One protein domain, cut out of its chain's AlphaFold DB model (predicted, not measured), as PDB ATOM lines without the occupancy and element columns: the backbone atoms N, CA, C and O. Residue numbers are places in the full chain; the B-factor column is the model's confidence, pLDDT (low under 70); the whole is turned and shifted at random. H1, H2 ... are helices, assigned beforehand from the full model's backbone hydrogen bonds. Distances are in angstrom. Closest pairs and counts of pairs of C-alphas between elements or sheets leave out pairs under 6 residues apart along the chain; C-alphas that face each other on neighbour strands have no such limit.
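AT A GLANCE: This is residues 2 to 48 of the 85 residues of the protein "DUF2281 domain-containing protein" of Nostoc sp. 'Peltigera membranacea cyanobiont' 210A (UniProt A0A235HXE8). Two helices meet near their ends as a flat, open V, the shorter H1 making one arm and the longer H2 the other. The printed part has 47 residues, with H1 then H2 along it and no named strand; the class is all helix. The whole is extended, with a radius of gyration of the C-alphas of 15.1 A and spans of 46 by 32 by 6 A.

IN THESE COORDINATES: Find C-alpha 3 at (92.018, 42.989, 190.927); from there H1, residues 3 to 17, runs 22.4 A to C-alpha 17 at (98.867, 21.859, 188.359). After a tight link of 2 residues, H2, residues 20 to 45, runs 38.7 A to C-alpha 45 at (60.876, 34.798, 193.687).

HOW THE PARTS SIT: Look at Val 15 and Gln 23, whose C-alphas, the closest of H1 and H2, are 6.2 A apart. The two helices only just touch, with 3 pairs of C-alphas within 8 A, through residues 15 to 16 of H1 and 23 to 26 of H2 alone. They form a helical hairpin, running opposite ways at a steep tilt of 41 degrees. In H2 every O i to N i+4 pair is within hydrogen-bond range; in H1, 9 of 11 are.

THE WHOLE: The C-alphas of Lys 17 and Glu 48, the two farthest apart, are 46.5 A apart. Residues 2 to 13 and 28 to 48 stand free. The printed part has no cut; pLDDT is under 70 at residues 2 to 5 and 39 to 48.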
ATOM      1  N   THR A   2      92.007  46.389 188.321       51.94
ATOM      2  CA  THR A   2      93.035  45.352 188.054       51.94
ATOM      3  C   THR A   2      92.861  44.075 188.880       51.94
ATOM      4  O   THR A   2      93.348  43.032 188.481       51.94
ATOM      5  N   GLN A   3      92.095  44.109 189.976       56.72
ATOM      6  CA  GLN A   3      92.018  42.989 190.927       56.72
ATOM      7  C   GLN A   3      91.239  41.753 190.437       56.72
ATOM      8  O   GLN A   3      91.375  40.687 191.030       56.72
ATOM      9  N   ALA A   4      90.390  41.877 189.410       57.22
ATOM     10  CA  ALA A   4      89.612  40.742 188.899       57.22
ATOM     11  C   ALA A   4      90.456  39.816 188.006       57.22
ATOM     12  O   ALA A   4      90.329  38.598 188.091       57.22
ATOM     13  N   ILE A   5      91.374  40.398 187.226       58.25
ATOM     14  CA  ILE A   5      92.206  39.679 186.252       58.25
ATOM     15  C   ILE A   5      93.210  38.757 186.967       58.25
ATOM     16  O   ILE A   5      93.451  37.641 186.513       58.25
ATOM     17  N   ASP A   6      93.731  39.180 188.125       75.50
ATOM     18  CA  ASP A   6      94.685  38.385 188.911       75.50
ATOM     19  C   ASP A   6      94.073  37.082 189.452       75.50
ATOM     20  O   ASP A   6      94.742  36.052 189.522       75.50
ATOM     21  N   LYS A   7      92.784  37.096 189.819       78.38
ATOM     22  CA  LYS A   7      92.124  35.925 190.418       78.38
ATOM     23  C   LYS A   7      91.820  34.843 189.388       78.38
ATOM     24  O   LYS A   7      92.049  33.671 189.664       78.38
ATOM     25  N   GLU A   8      91.331  35.226 188.211       81.19
ATOM     26  CA  GLU A   8      91.013  34.280 187.134       81.19
ATOM     27  C   GLU A   8      92.266  33.541 186.652       81.19
ATOM     28  O   GLU A   8      92.255  32.317 186.514       81.19
ATOM     29  N   GLN A   9      93.372  34.270 186.473       82.25
ATOM     30  CA  GLN A   9      94.644  33.681 186.053       82.25
ATOM     31  C   GLN A   9      95.218  32.736 187.113       82.25
ATOM     32  O   GLN A   9      95.622  31.622 186.784       82.25
ATOM     33  N   MET A  10      95.171  33.129 188.390       83.81
ATOM     34  CA  MET A  10      95.636  32.290 189.496       83.81
ATOM     35  C   MET A  10      94.849  30.974 189.599       83.81
ATOM     36  O   MET A  10      95.441  29.920 189.822       83.81
ATOM     37  N   ILE A  11      93.527  31.010 189.392       85.75
ATOM     38  CA  ILE A  11      92.686  29.804 189.395       85.75
ATOM     39  C   ILE A  11      93.071  28.877 188.237       85.75
ATOM     40  O   ILE A  11      93.224  27.674 188.444       85.75
ATOM     41  N   ILE A  12      93.271  29.417 187.031       86.88
ATOM     42  CA  ILE A  12      93.668  28.620 185.863       86.88
ATOM     43  C   ILE A  12      95.023  27.936 186.095       86.88
ATOM     44  O   ILE A  12      95.176  26.760 185.761       86.88
ATOM     45  N   ASP A  13      95.998  28.642 186.672       87.50
ATOM     46  CA  ASP A  13      97.318  28.072 186.953       87.50
ATOM     47  C   ASP A  13      97.281  26.991 188.038       87.50
ATOM     48  O   ASP A  13      97.961  25.973 187.907       87.50
ATOM     49  N   GLU A  14      96.468  27.155 189.082       86.38
ATOM     50  CA  GLU A  14      96.306  26.130 190.117       86.38
ATOM     51  C   GLU A  14      95.584  24.887 189.581       86.38
ATOM     52  O   GLU A  14      96.028  23.765 189.823       86.38
ATOM     53  N   VAL A  15      94.536  25.055 188.767       88.06
ATOM     54  CA  VAL A  15      93.807  23.927 188.161       88.06
ATOM     55  C   VAL A  15      94.695  23.140 187.194       88.06
ATOM     56  O   VAL A  15      94.646  21.910 187.169       88.06
ATOM     57  N   LYS A  16      95.574  23.812 186.442       87.19
ATOM     58  CA  LYS A  16      96.540  23.150 185.546       87.19
ATOM     59  C   LYS A  16      97.584  22.305 186.280       87.19
ATOM     60  O   LYS A  16      98.088  21.354 185.690       87.19
ATOM     61  N   LYS A  17      97.916  22.631 187.535       91.12
ATOM     62  CA  LYS A  17      98.867  21.859 188.359       91.12
ATOM     63  C   LYS A  17      98.251  20.595 188.969       91.12
ATOM     64  O   LYS A  17      98.989  19.738 189.448       91.12
ATOM     65  N   LEU A  18      96.922  20.484 188.983       88.25
ATOM     66  CA  LEU A  18      96.211  19.332 189.537       88.25
ATOM     67  C   LEU A  18      96.240  18.125 188.590       88.25
ATOM     68  O   LEU A  18      96.381  18.254 187.376       88.25
ATOM     69  N   SER A  19      96.066  16.930 189.160       89.31
ATOM     70  CA  SER A  19      95.864  15.698 188.394       89.31
ATOM     71  C   SER A  19      94.531  15.737 187.626       89.31
ATOM     72  O   SER A  19      93.598  16.423 188.057       89.31
ATOM     73  N   PRO A  20      94.388  14.981 186.520       86.50
ATOM     74  CA  PRO A  20      93.171  15.002 185.698       86.50
ATOM     75  C   PRO A  20      91.899  14.649 186.486       86.50
ATOM     76  O   PRO A  20      90.846  15.240 186.270       86.50
ATOM     77  N   GLU A  21      91.997  13.746 187.463       88.88
ATOM     78  CA  GLU A  21      90.881  13.383 188.348       88.88
ATOM     79  C   GLU A  21      90.417  14.565 189.212       88.88
ATOM     80  O   GLU A  21      89.221  14.798 189.384       88.88
ATOM     81  N   LYS A  22      91.365  15.354 189.727       85.62
ATOM     82  CA  LYS A  22      91.081  16.527 190.560       85.62
ATOM     83  C   LYS A  22      90.582  17.712 189.744       85.62
ATOM     84  O   LYS A  22      89.775  18.485 190.245       85.62
ATOM     85  N   GLN A  23      90.982  17.824 188.480       88.12
ATOM     86  CA  GLN A  23      90.404  18.806 187.560       88.12
ATOM     87  C   GLN A  23      88.909  18.551 187.336       88.12
ATOM     88  O   GLN A  23      88.119  19.494 187.362       88.12
ATOM     89  N   GLN A  24      88.508  17.283 187.201       87.00
ATOM     90  CA  GLN A  24      87.094  16.927 187.096       87.00
ATOM     91  C   GLN A  24      86.323  17.254 188.381       87.00
ATOM     92  O   GLN A  24      85.205  17.756 188.318       87.00
ATOM     93  N   GLU A  25      86.920  17.025 189.553       89.44
ATOM     94  CA  GLU A  25      86.312  17.392 190.838       89.44
ATOM     95  C   GLU A  25      86.085  18.909 190.957       89.44
ATOM     96  O   GLU A  25      85.029  19.342 191.416       89.44
ATOM     97  N   VAL A  26      87.034  19.723 190.479       91.00
ATOM     98  CA  VAL A  26      86.883  21.186 190.428       91.00
ATOM     99  C   VAL A  26      85.749  21.594 189.487       91.00
ATOM    100  O   VAL A  26      84.946  22.449 189.857       91.00
ATOM    101  N   LEU A  27      85.637  20.975 188.306       90.25
ATOM    102  CA  LEU A  27      84.521  21.228 187.387       90.25
ATOM    103  C   LEU A  27      83.173  20.900 188.037       90.25
ATOM    104  O   LEU A  27      82.284  21.749 188.049       90.25
ATOM    105  N   ASN A  28      83.057  19.730 188.667       92.94
ATOM    106  CA  ASN A  28      81.844  19.327 189.381       92.94
ATOM    107  C   ASN A  28      81.489  20.327 190.498       92.94
ATOM    108  O   ASN A  28      80.318  20.620 190.739       92.94
ATOM    109  N   PHE A  29      82.494  20.872 191.188       91.81
ATOM    110  CA  PHE A  29      82.277  21.873 192.227       91.81
ATOM    111  C   PHE A  29      81.806  23.218 191.657       91.81
ATOM    112  O   PHE A  29      80.925  23.851 192.236       91.81
ATOM    113  N   ILE A  30      82.342  23.647 190.514       90.69
ATOM    114  CA  ILE A  30      81.888  24.861 189.820       90.69
ATOM    115  C   ILE A  30      80.431  24.703 189.366       90.69
ATOM    116  O   ILE A  30      79.619  25.599 189.600       90.69
ATOM    117  N   GLU A  31      80.069  23.553 188.793       90.25
ATOM    118  CA  GLU A  31      78.680  23.235 188.435       90.25
ATOM    119  C   GLU A  31      77.755  23.281 189.657       90.25
ATOM    120  O   GLU A  31      76.682  23.886 189.610       90.25
ATOM    121  N   PHE A  32      78.194  22.719 190.786       93.31
ATOM    122  CA  PHE A  32      77.461  22.794 192.048       93.31
ATOM    123  C   PHE A  32      77.263  24.240 192.533       93.31
ATOM    124  O   PHE A  32      76.175  24.591 192.997       93.31
ATOM    125  N   LEU A  33      78.281  25.100 192.419       90.38
ATOM    126  CA  LEU A  33      78.164  26.512 192.789       90.38
ATOM    127  C   LEU A  33      77.155  27.250 191.901       90.38
ATOM    128  O   LEU A  33      76.317  27.981 192.434       90.38
ATOM    129  N   HIS A  34      77.177  27.011 190.588       87.25
ATOM    130  CA  HIS A  34      76.186  27.571 189.664       87.25
ATOM    131  C   HIS A  34      74.767  27.103 189.990       87.25
ATOM    132  O   HIS A  34      73.849  27.921 190.055       87.25
ATOM    133  N   PHE A  35      74.587  25.810 190.259       87.62
ATOM    134  CA  PHE A  35      73.295  25.255 190.659       87.62
ATOM    135  C   PHE A  35      72.766  25.904 191.947       87.62
ATOM    136  O   PHE A  35      71.597  26.282 192.030       87.62
ATOM    137  N   LYS A  36      73.635  26.100 192.944       83.31
ATOM    138  CA  LYS A  36      73.279  26.760 194.206       83.31
ATOM    139  C   LYS A  36      72.894  28.230 194.013       83.31
ATOM    140  O   LYS A  36      72.002  28.720 194.705       83.31
ATOM    141  N   GLU A  37      73.563  28.944 193.113       80.69
ATOM    142  CA  GLU A  37      73.223  30.331 192.788       80.69
ATOM    143  C   GLU A  37      71.866  30.431 192.078       80.69
ATOM    144  O   GLU A  37      71.062  31.295 192.431       80.69
ATOM    145  N   LEU A  38      71.563  29.481 191.184       77.62
ATOM    146  CA  LEU A  38      70.264  29.368 190.519       77.62
ATOM    147  C   LEU A  38      69.123  29.135 191.528       77.62
ATOM    148  O   LEU A  38      68.143  29.875 191.536       77.62
ATOM    149  N   GLN A  39      69.292  28.185 192.458       68.50
ATOM    150  CA  GLN A  39      68.299  27.929 193.513       68.50
ATOM    151  C   GLN A  39      68.076  29.143 194.420       68.50
ATOM    152  O   GLN A  39      66.962  29.407 194.875       68.50
ATOM    153  N   LYS A  40      69.132  29.914 194.699       62.41
ATOM    154  CA  LYS A  40      69.024  31.127 195.514       62.41
ATOM    155  C   LYS A  40      68.217  32.218 194.804       62.41
ATOM    156  O   LYS A  40      67.538  32.988 195.478       62.41
ATOM    157  N   GLN A  41      68.274  32.282 193.472       56.41
ATOM    158  CA  GLN A  41      67.439  33.185 192.677       56.41
ATOM    159  C   GLN A  41      65.972  32.729 192.627       56.41
ATOM    160  O   GLN A  41      65.093  33.581 192.739       56.41
ATOM    161  N   GLU A  42      65.695  31.422 192.559       53.88
ATOM    162  CA  GLU A  42      64.327  30.881 192.676       53.88
ATOM    163  C   GLU A  42      63.723  31.162 194.064       53.88
ATOM    164  O   GLU A  42      62.605  31.657 194.176       53.88
ATOM    165  N   THR A  43      64.511  31.004 195.133       51.03
ATOM    166  CA  THR A  43      64.067  31.284 196.516       51.03
ATOM    167  C   THR A  43      63.692  32.765 196.737       51.03
ATOM    168  O   THR A  43      62.882  33.087 197.608       51.03
ATOM    169  N   LEU A  44      64.266  33.691 195.955       51.31
ATOM    170  CA  LEU A  44      63.939  35.124 196.016       51.31
ATOM    171  C   LEU A  44      62.652  35.484 195.253       51.31
ATOM    172  O   LEU A  44      62.080  36.542 195.512       51.31
ATOM    173  N   GLN A  45      62.183  34.631 194.337       48.09
ATOM    174  CA  GLN A  45      60.876  34.798 193.687       48.09
ATOM    175  C   GLN A  45      59.739  34.199 194.532       48.09
ATOM    176  O   GLN A  45      58.649  34.760 194.547       48.09
ATOM    177  N   ASP A  46      60.021  33.176 195.346       48.19
ATOM    178  CA  ASP A  46      59.078  32.585 196.316       48.19
ATOM    179  C   ASP A  46      59.030  33.316 197.674       48.19
ATOM    180  O   ASP A  46      58.505  32.814 198.669       48.19
ATOM    181  N   THR A  47      59.566  34.540 197.760       47.66
ATOM    182  CA  THR A  47      59.507  35.329 199.007       47.66
ATOM    183  C   THR A  47      58.089  35.849 199.310       47.66
ATOM    184  O   THR A  47      57.834  36.368 200.399       47.66
ATOM    185  N   GLU A  48      57.121  35.640 198.412       51.09
ATOM    186  CA  GLU A  48      55.699  35.693 198.749       51.09
ATOM    187  C   GLU A  48      55.154  34.290 199.061       51.09
ATOM    188  O   GLU A  48      54.624  33.617 198.187       51.09
TER     189      GLU A  48